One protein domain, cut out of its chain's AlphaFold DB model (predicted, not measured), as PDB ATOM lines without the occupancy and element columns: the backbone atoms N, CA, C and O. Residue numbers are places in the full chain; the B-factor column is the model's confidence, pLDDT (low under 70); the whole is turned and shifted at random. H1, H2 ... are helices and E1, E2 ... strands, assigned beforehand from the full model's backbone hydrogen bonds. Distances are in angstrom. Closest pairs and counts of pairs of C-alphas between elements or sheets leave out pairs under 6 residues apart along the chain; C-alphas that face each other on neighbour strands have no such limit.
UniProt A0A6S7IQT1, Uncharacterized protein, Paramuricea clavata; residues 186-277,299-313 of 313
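Overview. This is residues 186 to 277 and 299 to 313 of the 313 residues of an uncharacterized protein of Paramuricea clavata (UniProt A0A6S7IQT1). A small head, made of a two-stranded antiparallel ladder, E1 and E2, with helices H1, H2 and H3 set crosswise to one another beside it, has a long helix, H4, reaching away from it on the link that follows E1. H4 makes much of the length, and its residues 253 to 258 and 260 to 265 stick out free. The printed part has 107 residues with four named helices and two named strands, in the order H1, H2, H3, E1, H4, E2; the class is mostly helix. The whole is extended, with a radius of gyration of the C-alphas of 20.3 A and spans of 64 by 34 by 21 A.

Along the chain. Strand E1 is residues 240 to 244, 12.5 A long, and E2 is residues 306 to 310, 12.3 A, ending at C-alpha 310 (22.726, 27.779, 17.087). H1, residues 190 to 206, begins at C-alpha 190 (30.843, 38.013, 31.883) and is 24.8 A long. H2 is residues 212 to 218, 10.0 A, and H3 residues 228 to 237, 14.3 A. H4, residues 253 to 272, is 29.0 A long.

Arrangement. E1 and E2 are antiparallel at 139 degrees, with N 241 and O 309 2.9 A apart and N 307 and O 243 2.8 A apart, within hydrogen-bond range. The closest C-alphas of H3 and E1, Leu 235 and Gly 241, are 7.1 A apart; those of H1 and E2, Leu 200 and Trp 308, 7.9 A. H2 touches H3, closest at the C-alphas of Val 212 and Arg 228, 6.5 A, about perpendicular at 86 degrees. H1 touches H2 with residues 196 to 203 alone, closest at the C-alphas of Leu 200 and Leu 215, 6.7 A, about perpendicular at 87 degrees. H4 is apart from H1, H2 and H3. In H1, H2, H3 and H4 every O i to N i+4 pair is within hydrogen-bond range.

Size, cuts and confidence. The C-alphas farthest apart, Asn 224 and Asn 275, are 65.6 A apart. Residues 278 to 298 are not printed, and C-alphas 277 and 299 stand 38.4 A apart across the cut. Of the links printed whole, none is long. The pLDDT is under 70 at residues 207 to 208, 299 to 304 and 313.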
ATOM      1  N   ARG A 186      36.471  31.937  36.768       92.50
ATOM      2  CA  ARG A 186      36.717  31.854  35.322       92.50
ATOM      3  C   ARG A 186      37.749  32.907  34.901       92.50
ATOM      4  O   ARG A 186      37.802  33.987  35.468       92.50
ATOM      5  N   LYS A 187      38.547  32.591  33.872       94.44
ATOM      6  CA  LYS A 187      39.534  33.525  33.291       94.44
ATOM      7  C   LYS A 187      38.894  34.667  32.498       94.44
ATOM      8  O   LYS A 187      39.489  35.725  32.373       94.44
ATOM      9  N   VAL A 188      37.726  34.416  31.913       95.38
ATOM     10  CA  VAL A 188      37.008  35.378  31.074       95.38
ATOM     11  C   VAL A 188      35.812  35.882  31.861       95.38
ATOM     12  O   VAL A 188      35.020  35.077  32.356       95.38
ATOM     13  N   ASP A 189      35.710  37.201  31.960       95.56
ATOM     14  CA  ASP A 189      34.606  37.879  32.622       95.56
ATOM     15  C   ASP A 189      33.296  37.794  31.811       95.56
ATOM     16  O   ASP A 189      33.277  37.570  30.590       95.56
ATOM     17  N   GLU A 190      32.172  38.004  32.485       96.06
ATOM     18  CA  GLU A 190      30.843  38.013  31.883       96.06
ATOM     19  C   GLU A 190      30.663  39.177  30.896       96.06
ATOM     20  O   GLU A 190      30.027  39.022  29.850       96.06
ATOM     21  N   ARG A 191      31.281  40.340  31.155       96.62
ATOM     22  CA  ARG A 191      31.268  41.463  30.202       96.62
ATOM     23  C   ARG A 191      31.969  41.094  28.895       96.62
ATOM     24  O   ARG A 191      31.434  41.364  27.819       96.62
ATOM     25  N   SER A 192      33.127  40.444  28.980       96.19
ATOM     26  CA  SER A 192      33.878  39.964  27.814       96.19
ATOM     27  C   SER A 192      33.101  38.895  27.048       96.19
ATOM     28  O   SER A 192      33.053  38.923  25.821       96.19
ATOM     29  N   THR A 193      32.408  38.010  27.767       96.69
ATOM     30  CA  THR A 193      31.516  37.007  27.166       96.69
ATOM     31  C   THR A 193      30.398  37.666  26.352       96.69
ATOM     32  O   THR A 193      30.167  37.290  25.204       96.69
ATOM     33  N   ARG A 194      29.755  38.711  26.890       96.94
ATOM     34  CA  ARG A 194      28.729  39.473  26.160       96.94
ATOM     35  C   ARG A 194      29.284  40.180  24.922       96.94
ATOM     36  O   ARG A 194      28.624  40.168  23.886       96.94
ATOM     37  N   LYS A 195      30.484  40.767  25.000       96.94
ATOM     38  CA  LYS A 195      31.153  41.377  23.833       96.94
ATOM     39  C   LYS A 195      31.389  40.353  22.722       96.94
ATOM     40  O   LYS A 195      31.072  40.632  21.571       96.94
ATOM     41  N   LEU A 196      31.868  39.162  23.084       96.38
ATOM     42  CA  LEU A 196      32.111  38.071  22.141       96.38
ATOM     43  C   LEU A 196      30.827  37.648  21.409       96.38
ATOM     44  O   LEU A 196      30.838  37.511  20.191       96.38
ATOM     45  N   ILE A 197      29.719  37.477  22.137       95.69
ATOM     46  CA  ILE A 197      28.432  37.057  21.554       95.69
ATOM     47  C   ILE A 197      27.851  38.140  20.636       95.69
ATOM     48  O   ILE A 197      27.362  37.824  19.556       95.69
ATOM     49  N   ARG A 198      27.933  39.418  21.020       95.19
ATOM     50  CA  ARG A 198      27.470  40.523  20.162       95.19
ATOM     51  C   ARG A 198      28.291  40.635  18.882       95.19
ATOM     52  O   ARG A 198      27.728  40.806  17.808       95.19
ATOM     53  N   CYS A 199      29.612  40.505  18.998       94.88
ATOM     54  CA  CYS A 199      30.507  40.482  17.844       94.88
ATOM     55  C   CYS A 199      30.176  39.303  16.920       94.88
ATOM     56  O   CYS A 199      30.091  39.486  15.714       94.88
ATOM     57  N   LEU A 200      29.882  38.125  17.486       93.44
ATOM     58  CA  LEU A 200      29.458  36.953  16.721       93.44
ATOM     59  C   LEU A 200      28.189  37.214  15.896       93.44
ATOM     60  O   LEU A 200      28.128  36.792  14.748       93.44
ATOM     61  N   GLN A 201      27.196  37.897  16.470       90.94
ATOM     62  CA  GLN A 201      25.951  38.235  15.771       90.94
ATOM     63  C   GLN A 201      26.198  39.231  14.630       90.94
ATOM     64  O   GLN A 201      25.805  38.960  13.506       90.94
ATOM     65  N   SER A 202      26.943  40.308  14.897       90.06
ATOM     66  CA  SER A 202      27.329  41.301  13.879       90.06
ATOM     67  C   SER A 202      28.138  40.684  12.726       90.06
ATOM     68  O   SER A 202      27.927  40.979  11.547       90.06
ATOM     69  N   LEU A 203      29.040  39.756  13.053       85.50
ATOM     70  CA  LEU A 203      29.802  39.011  12.057       85.50
ATOM     71  C   LEU A 203      28.946  38.038  11.250       85.50
ATOM     72  O   LEU A 203      29.263  37.793  10.090       85.50
ATOM     73  N   GLY A 204      27.888  37.484  11.843       78.50
ATOM     74  CA  GLY A 204      26.943  36.611  11.146       78.50
ATOM     75  C   GLY A 204      26.228  37.313   9.989       78.50
ATOM     76  O   GLY A 204      25.968  36.674   8.970       78.50
ATOM     77  N   ASP A 205      25.992  38.620  10.113       76.38
ATOM     78  CA  ASP A 205      25.331  39.426   9.080       76.38
ATOM     79  C   ASP A 205      26.284  39.818   7.937       76.38
ATOM     80  O   ASP A 205      25.859  39.984   6.795       76.38
ATOM     81  N   THR A 206      27.585  39.944   8.225       74.25
ATOM     82  CA  THR A 206      28.586  40.488   7.287       74.25
ATOM     83  C   THR A 206      29.498  39.433   6.662       74.25
ATOM     84  O   THR A 206      29.832  39.529   5.480       74.25
ATOM     85  N   ARG A 207      29.934  38.420   7.424       66.00
ATOM     86  CA  ARG A 207      30.926  37.421   6.991       66.00
ATOM     87  C   ARG A 207      30.381  36.000   7.054       66.00
ATOM     88  O   ARG A 207      29.937  35.504   8.082       66.00
ATOM     89  N   VAL A 208      30.544  35.286   5.942       66.06
ATOM     90  CA  VAL A 208      29.957  33.953   5.734       66.06
ATOM     91  C   VAL A 208      30.644  32.840   6.539       66.06
ATOM     92  O   VAL A 208      29.985  31.868   6.901       66.06
ATOM     93  N   ALA A 209      31.947  32.938   6.824       75.62
ATOM     94  CA  ALA A 209      32.670  31.930   7.603       75.62
ATOM     95  C   ALA A 209      33.862  32.537   8.346       75.62
ATOM     96  O   ALA A 209      34.695  33.224   7.760       75.62
ATOM     97  N   PHE A 210      33.973  32.248   9.640       84.25
ATOM     98  CA  PHE A 210      35.103  32.684  10.454       84.25
ATOM     99  C   PHE A 210      35.353  31.715  11.615       84.25
ATOM    100  O   PHE A 210      34.470  30.983  12.067       84.25
ATOM    101  N   THR A 211      36.600  31.682  12.086       90.31
ATOM    102  CA  THR A 211      37.014  30.866  13.236       90.31
ATOM    103  C   THR A 211      37.008  31.698  14.521       90.31
ATOM    104  O   THR A 211      36.752  32.898  14.513       90.31
ATOM    105  N   VAL A 212      37.321  31.082  15.663       94.12
ATOM    106  CA  VAL A 212      37.347  31.789  16.959       94.12
ATOM    107  C   VAL A 212      38.440  32.861  17.025       94.12
ATOM    108  O   VAL A 212      38.280  33.846  17.728       94.12
ATOM    109  N   LYS A 213      39.550  32.699  16.293       93.56
ATOM    110  CA  LYS A 213      40.671  33.654  16.306       93.56
ATOM    111  C   LYS A 213      40.279  35.050  15.776       93.56
ATOM    112  O   LYS A 213      40.462  35.999  16.534       93.56
ATOM    113  N   PRO A 214      39.735  35.199  14.550       90.50
ATOM    114  CA  PRO A 214      39.274  36.494  14.049       90.50
ATOM    115  C   PRO A 214      38.116  37.051  14.883       90.50
ATOM    116  O   PRO A 214      38.139  38.225  15.215       90.50
ATOM    117  N   LEU A 215      37.183  36.202  15.334       93.69
ATOM    118  CA  LEU A 215      36.089  36.620  16.219       93.69
ATOM    119  C   LEU A 215      36.602  37.284  17.511       93.69
ATOM    120  O   LEU A 215      36.096  38.316  17.939       93.69
ATOM    121  N   VAL A 216      37.615  36.689  18.144       96.19
ATOM    122  CA  VAL A 216      38.218  37.231  19.370       96.19
ATOM    123  C   VAL A 216      38.913  38.563  19.084       96.19
ATOM    124  O   VAL A 216      38.686  39.517  19.826       96.19
ATOM    125  N   ALA A 217      39.680  38.646  17.992       93.75
ATOM    126  CA  ALA A 217      40.362  39.873  17.589       93.75
ATOM    127  C   ALA A 217      39.374  41.024  17.321       93.75
ATOM    128  O   ALA A 217      39.552  42.117  17.852       93.75
ATOM    129  N   GLU A 218      38.290  40.763  16.587       93.31
ATOM    130  CA  GLU A 218      37.264  41.766  16.270       93.31
ATOM    131  C   GLU A 218      36.432  42.186  17.485       93.31
ATOM    132  O   GLU A 218      36.021  43.338  17.595       93.31
ATOM    133  N   SER A 219      36.242  41.290  18.456       93.94
ATOM    134  CA  SER A 219      35.574  41.633  19.718       93.94
ATOM    135  C   SER A 219      36.414  42.531  20.648       93.94
ATOM    136  O   SER A 219      35.939  42.916  21.722       93.94
ATOM    137  N   GLY A 220      37.662  42.842  20.268       94.75
ATOM    138  CA  GLY A 220      38.619  43.591  21.084       94.75
ATOM    139  C   GLY A 220      39.174  42.782  22.261       94.75
ATOM    140  O   GLY A 220      39.586  43.350  23.272       94.75
ATOM    141  N   LEU A 221      39.134  41.450  22.172       95.31
ATOM    142  CA  LEU A 221      39.683  40.538  23.173       95.31
ATOM    143  C   LEU A 221      41.025  39.977  22.692       95.31
ATOM    144  O   LEU A 221      41.275  39.833  21.499       95.31
ATOM    145  N   SER A 222      41.897  39.619  23.635       94.38
ATOM    146  CA  SER A 222      43.205  39.040  23.324       94.38
ATOM    147  C   SER A 222      43.244  37.538  23.613       94.38
ATOM    148  O   SER A 222      42.663  37.047  24.584       94.38
ATOM    149  N   LEU A 223      43.991  36.790  22.796       94.25
ATOM    150  CA  LEU A 223      44.282  35.372  23.054       94.25
ATOM    151  C   LEU A 223      45.260  35.161  24.225       94.25
ATOM    152  O   LEU A 223      45.419  34.035  24.693       94.25
ATOM    153  N   ASN A 224      45.872  36.239  24.724       93.69
ATOM    154  CA  ASN A 224      46.711  36.221  25.924       93.69
ATOM    155  C   ASN A 224      45.852  36.108  27.194       93.69
ATOM    156  O   ASN A 224      46.242  35.437  28.146       93.69
ATOM    157  N   MET A 225      44.652  36.703  27.193       93.88
ATOM    158  CA  MET A 225      43.697  36.609  28.304       93.88
ATOM    159  C   MET A 225      43.199  35.171  28.503       93.88
ATOM    160  O   MET A 225      43.121  34.661  29.624       93.88
ATOM    161  N   ALA A 226      42.847  34.502  27.406       95.38
ATOM    162  CA  ALA A 226      42.373  33.129  27.430       95.38
ATOM    163  C   ALA A 226      42.677  32.400  26.120       95.38
ATOM    164  O   ALA A 226      42.698  32.978  25.037       95.38
ATOM    165  N   SER A 227      42.859  31.083  26.210       96.69
ATOM    166  CA  SER A 227      43.136  30.260  25.036       96.69
ATOM    167  C   SER A 227      41.932  30.178  24.093       96.69
ATOM    168  O   SER A 227      40.780  30.254  24.526       96.69
ATOM    169  N   ARG A 228      42.188  29.882  22.809       95.88
ATOM    170  CA  ARG A 228      41.143  29.618  21.797       95.88
ATOM    171  C   ARG A 228      40.068  28.645  22.298       95.88
ATOM    172  O   ARG A 228      38.881  28.912  22.150       95.88
ATOM    173  N   ARG A 229      40.484  27.554  22.954       96.38
ATOM    174  CA  ARG A 229      39.581  26.535  23.518       96.38
ATOM    175  C   ARG A 229      38.660  27.101  24.599       96.38
ATOM    176  O   ARG A 229      37.518  26.668  24.698       96.38
ATOM    177  N   THR A 230      39.136  28.063  25.390       97.31
ATOM    178  CA  THR A 230      38.320  28.723  26.419       97.31
ATOM    179  C   THR A 230      37.192  29.515  25.770       97.31
ATOM    180  O   THR A 230      36.041  29.350  26.158       97.31
ATOM    181  N   PHE A 231      37.499  30.291  24.730       97.44
ATOM    182  CA  PHE A 231      36.488  31.015  23.960       97.44
ATOM    183  C   PHE A 231      35.520  30.071  23.237       97.44
ATOM    184  O   PHE A 231      34.314  30.276  23.312       97.44
ATOM    185  N   SER A 232      36.006  28.979  22.636       97.00
ATOM    186  CA  SER A 232      35.126  27.952  22.050       97.00
ATOM    187  C   SER A 232      34.183  27.336  23.085       97.00
ATOM    188  O   SER A 232      33.005  27.145  22.807       97.00
ATOM    189  N   ARG A 233      34.677  27.042  24.297       96.88
ATOM    190  CA  ARG A 233      33.841  26.509  25.379       96.88
ATOM    191  C   ARG A 233      32.775  27.514  25.801       96.88
ATOM    192  O   ARG A 233      31.635  27.114  25.983       96.88
ATOM    193  N   ILE A 234      33.127  28.795  25.907       96.75
ATOM    194  CA  ILE A 234      32.168  29.864  26.215       96.75
ATOM    195  C   ILE A 234      31.072  29.924  25.147       96.75
ATOM    196  O   ILE A 234      29.897  29.985  25.496       96.75
ATOM    197  N   LEU A 235      31.423  29.848  23.861       96.38
ATOM    198  CA  LEU A 235      30.437  29.813  22.776       96.38
ATOM    199  C   LEU A 235      29.507  28.595  22.887       96.38
ATOM    200  O   LEU A 235      28.289  28.756  22.841       96.38
ATOM    201  N   ASN A 236      30.071  27.409  23.134       96.50
ATOM    202  CA  ASN A 236      29.304  26.176  23.325       96.50
ATOM    203  C   ASN A 236      28.367  26.247  24.544       96.50
ATOM    204  O   ASN A 236      27.218  25.824  24.455       96.50
ATOM    205  N   GLU A 237      28.830  26.805  25.669       95.88
ATOM    206  CA  GLU A 237      28.009  27.036  26.870       95.88
ATOM    207  C   GLU A 237      26.826  27.980  26.582       95.88
ATOM    208  O   GLU A 237      25.766  27.828  27.178       95.88
ATOM    209  N   ASN A 238      26.981  28.908  25.631       95.38
ATOM    210  CA  ASN A 238      25.923  29.815  25.171       95.38
ATOM    211  C   ASN A 238      25.071  29.235  24.019       95.38
ATOM    212  O   ASN A 238      24.267  29.947  23.418       95.38
ATOM    213  N   GLY A 239      25.235  27.947  23.695       95.12
ATOM    214  CA  GLY A 239      24.434  27.240  22.691       95.12
ATOM    215  C   GLY A 239      24.888  27.420  21.239       95.12
ATOM    216  O   GLY A 239      24.197  26.956  20.329       95.12
ATOM    217  N   TYR A 240      26.035  28.058  21.002       95.12
ATOM    218  CA  TYR A 240      26.632  28.159  19.673       95.12
ATOM    219  C   TYR A 240      27.543  26.968  19.413       95.12
ATOM    220  O   TYR A 240      28.411  26.664  20.224       95.12
ATOM    221  N   GLY A 241      27.385  26.319  18.265       93.50
ATOM    222  CA  GLY A 241      28.279  25.255  17.824       93.50
ATOM    223  C   GLY A 241      28.912  25.579  16.479       93.50
ATOM    224  O   GLY A 241      28.362  26.334  15.677       93.50
ATOM    225  N   TYR A 242      30.084  24.996  16.237       92.44
ATOM    226  CA  TYR A 242      30.806  25.152  14.980       92.44
ATOM    227  C   TYR A 242      30.371  24.077  13.984       92.44
ATOM    228  O   TYR A 242      30.951  22.989  13.910       92.44
ATOM    229  N   PHE A 243      29.298  24.371  13.256       88.31
ATOM    230  CA  PHE A 243      28.620  23.414  12.390       88.31
ATOM    231  C   PHE A 243      28.903  23.686  10.923       88.31
ATOM    232  O   PHE A 243      29.110  24.823  10.512       88.31
ATOM    233  N   GLN A 244      28.841  22.637  10.111       85.19
ATOM    234  CA  GLN A 244      28.863  22.789   8.664       85.19
ATOM    235  C   GLN A 244      27.605  23.530   8.198       85.19
ATOM    236  O   GLN A 244      26.490  23.266   8.678       85.19
ATOM    237  N   ARG A 245      27.787  24.479   7.277       77.31
ATOM    238  CA  ARG A 245      26.670  25.163   6.631       77.31
ATOM    239  C   ARG A 245      25.910  24.179   5.744       77.31
ATOM    240  O   ARG A 245      26.504  23.328   5.081       77.31
ATOM    241  N   ARG A 246      24.582  24.309   5.711       75.88
ATOM    242  CA  ARG A 246      23.766  23.590   4.726       75.88
ATOM    243  C   ARG A 246      24.124  24.117   3.337       75.88
ATOM    244  O   ARG A 246      24.007  25.316   3.094       75.88
ATOM    245  N   LYS A 247      24.551  23.226   2.441       75.69
ATOM    246  CA  LYS A 247      24.778  23.553   1.031       75.69
ATOM    247  C   LYS A 247      23.408  23.774   0.384       75.69
ATOM    248  O   LYS A 247      22.668  22.826   0.139       75.69
ATOM    249  N   LYS A 248      23.022  25.034   0.214       77.88
ATOM    250  CA  LYS A 248      21.832  25.445  -0.539       77.88
ATOM    251  C   LYS A 248      22.308  26.256  -1.737       77.88
ATOM    252  O   LYS A 248      23.288  26.986  -1.612       77.88
ATOM    253  N   GLY A 249      21.628  26.114  -2.874       75.81
ATOM    254  CA  GLY A 249      21.865  26.983  -4.023       75.81
ATOM    255  C   GLY A 249      21.634  28.440  -3.629       75.81
ATOM    256  O   GLY A 249      20.721  28.729  -2.847       75.81
ATOM    257  N   LEU A 250      22.483  29.338  -4.127       75.00
ATOM    258  CA  LEU A 250      22.277  30.772  -3.961       75.00
ATOM    259  C   LEU A 250      20.967  31.136  -4.662       75.00
ATOM    260  O   LEU A 250      20.792  30.853  -5.842       75.00
ATOM    261  N   LEU A 251      20.027  31.701  -3.909       83.44
ATOM    262  CA  LEU A 251      18.751  32.148  -4.445       83.44
ATOM    263  C   LEU A 251      18.837  33.655  -4.649       83.44
ATOM    264  O   LEU A 251      19.045  34.381  -3.674       83.44
ATOM    265  N   SER A 252      18.674  34.120  -5.888       86.25
ATOM    266  CA  SER A 252      18.594  35.557  -6.142       86.25
ATOM    267  C   SER A 252      17.351  36.145  -5.466       86.25
ATOM    268  O   SER A 252      16.370  35.447  -5.178       86.25
ATOM    269  N   GLU A 253      17.352  37.450  -5.208       91.25
ATOM    270  CA  GLU A 253      16.190  38.115  -4.615       91.25
ATOM    271  C   GLU A 253      14.950  38.033  -5.521       91.25
ATOM    272  O   GLU A 253      13.826  37.856  -5.032       91.25
ATOM    273  N   LYS A 254      15.168  38.044  -6.844       93.94
ATOM    274  CA  LYS A 254      14.141  37.807  -7.865       93.94
ATOM    275  C   LYS A 254      13.545  36.404  -7.731       93.94
ATOM    276  O   LYS A 254      12.328  36.276  -7.585       93.94
ATOM    277  N   ASP A 255      14.381  35.369  -7.682       92.56
ATOM    278  CA  ASP A 255      13.918  33.980  -7.551       92.56
ATOM    279  C   ASP A 255      13.211  33.744  -6.219       92.56
ATOM    280  O   ASP A 255      12.204  33.034  -6.152       92.56
ATOM    281  N   ARG A 256      13.687  34.386  -5.146       93.06
ATOM    282  CA  ARG A 256      13.029  34.362  -3.835       93.06
ATOM    283  C   ARG A 256      11.608  34.906  -3.924       93.06
ATOM    284  O   ARG A 256      10.696  34.285  -3.376       93.06
ATOM    285  N   LYS A 257      11.403  36.029  -4.618       96.00
ATOM    286  CA  LYS A 257      10.072  36.626  -4.815       96.00
ATOM    287  C   LYS A 257       9.169  35.713  -5.647       96.00
ATOM    288  O   LYS A 257       8.034  35.471  -5.239       96.00
ATOM    289  N   ILE A 258       9.685  35.155  -6.744       96.00
ATOM    290  CA  ILE A 258       8.946  34.220  -7.609       96.00
ATOM    291  C   ILE A 258       8.504  32.988  -6.812       96.00
ATOM    292  O   ILE A 258       7.312  32.682  -6.761       96.00
ATOM    293  N   ARG A 259       9.433  32.329  -6.106       95.06
ATOM    294  CA  ARG A 259       9.139  31.137  -5.293       95.06
ATOM    295  C   ARG A 259       8.155  31.431  -4.162       95.06
ATOM    296  O   ARG A 259       7.257  30.629  -3.911       95.06
ATOM    297  N   LYS A 260       8.289  32.581  -3.493       96.56
ATOM    298  CA  LYS A 260       7.375  32.996  -2.417       96.56
ATOM    299  C   LYS A 260       5.959  33.236  -2.947       96.56
ATOM    300  O   LYS A 260       5.001  32.735  -2.361       96.56
ATOM    301  N   ASN A 261       5.828  33.948  -4.066       96.81
ATOM    302  CA  ASN A 261       4.536  34.215  -4.701       96.81
ATOM    303  C   ASN A 261       3.877  32.931  -5.204       96.81
ATOM    304  O   ASN A 261       2.685  32.730  -4.977       96.81
ATOM    305  N   PHE A 262       4.654  32.036  -5.819       94.81
ATOM    306  CA  PHE A 262       4.180  30.716  -6.219       94.81
ATOM    307  C   PHE A 262       3.659  29.920  -5.014       94.81
ATOM    308  O   PHE A 262       2.532  29.431  -5.042       94.81
ATOM    309  N   GLY A 263       4.416  29.879  -3.913       94.56
ATOM    310  CA  GLY A 263       3.986  29.219  -2.680       94.56
ATOM    311  C   GLY A 263       2.678  29.786  -2.116       94.56
ATOM    312  O   GLY A 263       1.802  29.024  -1.706       94.56
ATOM    313  N   TYR A 264       2.495  31.111  -2.135       96.19
ATOM    314  CA  TYR A 264       1.223  31.724  -1.736       96.19
ATOM    315  C   TYR A 264       0.072  31.386  -2.682       96.19
ATOM    316  O   TYR A 264      -1.030  31.119  -2.200       96.19
ATOM    317  N   LYS A 265       0.322  31.368  -3.996       94.38
ATOM    318  CA  LYS A 265      -0.671  30.979  -5.003       94.38
ATOM    319  C   LYS A 265      -1.151  29.548  -4.752       94.38
ATOM    320  O   LYS A 265      -2.338  29.351  -4.521       94.38
ATOM    321  N   ILE A 266      -0.233  28.585  -4.667       89.94
ATOM    322  CA  ILE A 266      -0.566  27.172  -4.418       89.94
ATOM    323  C   ILE A 266      -1.271  26.986  -3.072       89.94
ATOM    324  O   ILE A 266      -2.273  26.283  -2.989       89.94
ATOM    325  N   LYS A 267      -0.823  27.675  -2.012       92.81
ATOM    326  CA  LYS A 267      -1.497  27.629  -0.703       92.81
ATOM    327  C   LYS A 267      -2.940  28.143  -0.769       92.81
ATOM    328  O   LYS A 267      -3.779  27.677  -0.001       92.81
ATOM    329  N   LYS A 268      -3.229  29.122  -1.632       92.69
ATOM    330  CA  LYS A 268      -4.585  29.641  -1.841       92.69
ATOM    331  C   LYS A 268      -5.448  28.644  -2.614       92.69
ATOM    332  O   LYS A 268      -6.581  28.420  -2.200       92.69
ATOM    333  N   GLU A 269      -4.911  28.021  -3.660       88.00
ATOM    334  CA  GLU A 269      -5.648  27.009  -4.432       88.00
ATOM    335  C   GLU A 269      -5.933  25.747  -3.608       88.00
ATOM    336  O   GLU A 269      -7.070  25.289  -3.584       88.00
ATOM    337  N   LEU A 270      -4.977  25.276  -2.799       88.06
ATOM    338  CA  LEU A 270      -5.186  24.154  -1.866       88.06
ATOM    339  C   LEU A 270      -6.311  24.403  -0.851       88.06
ATOM    340  O   LEU A 270      -6.960  23.465  -0.400       88.06
ATOM    341  N   LYS A 271      -6.541  25.666  -0.465       89.94
ATOM    342  CA  LYS A 271      -7.649  26.029   0.431       89.94
ATOM    343  C   LYS A 271      -9.002  26.035  -0.272       89.94
ATOM    344  O   LYS A 271     -10.006  25.797   0.387       89.94
ATOM    345  N   ARG A 272      -9.035  26.365  -1.564       89.31
ATOM    346  CA  ARG A 272     -10.265  26.372  -2.369       89.31
ATOM    347  C   ARG A 272     -10.661  24.952  -2.753       89.31
ATOM    348  O   ARG A 272     -11.809  24.571  -2.573       89.31
ATOM    349  N   ASN A 273      -9.680  24.170  -3.199       86.50
ATOM    350  CA  ASN A 273      -9.863  22.820  -3.703       86.50
ATOM    351  C   ASN A 273      -9.078  21.838  -2.824       86.50
ATOM    352  O   ASN A 273      -7.883  21.623  -3.029       86.50
ATOM    353  N   SER A 274      -9.754  21.175  -1.880       85.81
ATOM    354  CA  SER A 274      -9.119  20.144  -1.037       85.81
ATOM    355  C   SER A 274      -8.540  18.975  -1.852       85.81
ATOM    356  O   SER A 274      -7.621  18.302  -1.392       85.81
ATOM    357  N   ASN A 275      -9.067  18.734  -3.059       85.12
ATOM    358  CA  ASN A 275      -8.631  17.672  -3.971       85.12
ATOM    359  C   ASN A 275      -7.642  18.154  -5.050       85.12
ATOM    360  O   ASN A 275      -7.348  17.399  -5.975       85.12
ATOM    361  N   PHE A 276      -7.103  19.375  -4.938       81.75
ATOM    362  CA  PHE A 276      -6.152  19.959  -5.898       81.75
ATOM    363  C   PHE A 276      -5.001  19.000  -6.249       81.75
ATOM    364  O   PHE A 276      -4.702  18.773  -7.416       81.75
ATOM    365  N   SER A 277      -4.414  18.342  -5.245       73.50
ATOM    366  CA  SER A 277      -3.295  17.412  -5.451       73.50
ATOM    367  C   SER A 277      -3.659  16.135  -6.213       73.50
ATOM    368  O   SER A 277      -2.759  15.475  -6.716       73.50
ATOM    369  N   ASN A 299      36.383  19.557  -6.082       55.19
ATOM    370  CA  ASN A 299      35.030  19.751  -5.558       55.19
ATOM    371  C   ASN A 299      34.850  19.158  -4.149       55.19
ATOM    372  O   ASN A 299      34.182  19.764  -3.304       55.19
ATOM    373  N   ALA A 300      35.479  18.014  -3.866       56.84
ATOM    374  CA  ALA A 300      35.553  17.439  -2.521       56.84
ATOM    375  C   ALA A 300      36.433  18.275  -1.570       56.84
ATOM    376  O   ALA A 300      36.135  18.352  -0.377       56.84
ATOM    377  N   GLY A 301      37.467  18.937  -2.105       46.09
ATOM    378  CA  GLY A 301      38.363  19.846  -1.385       46.09
ATOM    379  C   GLY A 301      37.807  21.254  -1.143       46.09
ATOM    380  O   GLY A 301      38.388  22.009  -0.361       46.09
ATOM    381  N   SER A 302      36.675  21.620  -1.763       57.22
ATOM    382  CA  SER A 302      36.013  22.903  -1.506       57.22
ATOM    383  C   SER A 302      35.723  23.049  -0.010       57.22
ATOM    384  O   SER A 302      35.140  22.165   0.624       57.22
ATOM    385  N   SER A 303      36.191  24.154   0.585       54.16
ATOM    386  CA  SER A 303      36.166  24.305   2.040       54.16
ATOM    387  C   SER A 303      34.744  24.104   2.570       54.16
ATOM    388  O   SER A 303      33.801  24.815   2.213       54.16
ATOM    389  N   ASN A 304      34.572  23.096   3.426       56.94
ATOM    390  CA  ASN A 304      33.345  22.932   4.186       56.94
ATOM    391  C   ASN A 304      33.232  24.154   5.098       56.94
ATOM    392  O   ASN A 304      33.852  24.183   6.162       56.94
ATOM    393  N   SER A 305      32.491  25.174   4.662       71.75
ATOM    394  CA  SER A 305      32.308  26.412   5.414       71.75
ATOM    395  C   SER A 305      31.581  26.084   6.716       71.75
ATOM    396  O   SER A 305      30.359  25.927   6.782       71.75
ATOM    397  N   LYS A 306      32.372  25.868   7.768       83.94
ATOM    398  CA  LYS A 306      31.874  25.737   9.127       83.94
ATOM    399  C   LYS A 306      31.640  27.133   9.674       83.94
ATOM    400  O   LYS A 306      32.489  28.016   9.541       83.94
ATOM    401  N   VAL A 307      30.492  27.304  10.302       87.69
ATOM    402  CA  VAL A 307      30.035  28.573  10.854       87.69
ATOM    403  C   VAL A 307      29.585  28.332  12.284       87.69
ATOM    404  O   VAL A 307      29.033  27.280  12.618       87.69
ATOM    405  N   TRP A 308      29.858  29.305  13.142       90.25
ATOM    406  CA  TRP A 308      29.320  29.338  14.492       90.25
ATOM    407  C   TRP A 308      27.844  29.733  14.429       90.25
ATOM    408  O   TRP A 308      27.536  30.863  14.073       90.25
ATOM    409  N   ARG A 309      26.940  28.807  14.759       89.31
ATOM    410  CA  ARG A 309      25.483  29.044  14.769       89.31
ATOM    411  C   ARG A 309      24.794  28.263  15.879       89.31
ATOM    412  O   ARG A 309      25.387  27.335  16.447       89.31
ATOM    413  N   LYS A 310      23.542  28.601  16.181       91.06
ATOM    414  CA  LYS A 310      22.726  27.779  17.087       91.06
ATOM    415  C   LYS A 310      22.258  26.509  16.374       91.06
ATOM    416  O   LYS A 310      22.179  26.441  15.153       91.06
ATOM    417  N   ARG A 311      21.949  25.460  17.140       83.56
ATOM    418  CA  ARG A 311      21.580  24.149  16.570       83.56
ATOM    419  C   ARG A 311      20.279  24.182  15.754       83.56
ATOM    420  O   ARG A 311      20.169  23.440  14.783       83.56
ATOM    421  N   ALA A 312      19.325  25.018  16.165       75.00
ATOM    422  CA  ALA A 312      17.990  25.136  15.572       75.00
ATOM    423  C   ALA A 312      17.870  26.233  14.493       75.00
ATOM    424  O   ALA A 312      16.776  26.471  13.997       75.00
ATOM    425  N   GLU A 313      18.978  26.894  14.159       66.25
ATOM    426  CA  GLU A 313      19.081  27.940  13.133       66.25
ATOM    427  C   GLU A 313      19.481  27.334  11.782       66.25
ATOM    428  O   GLU A 313      18.766  27.533  10.778       66.25
TER     429      GLU A 313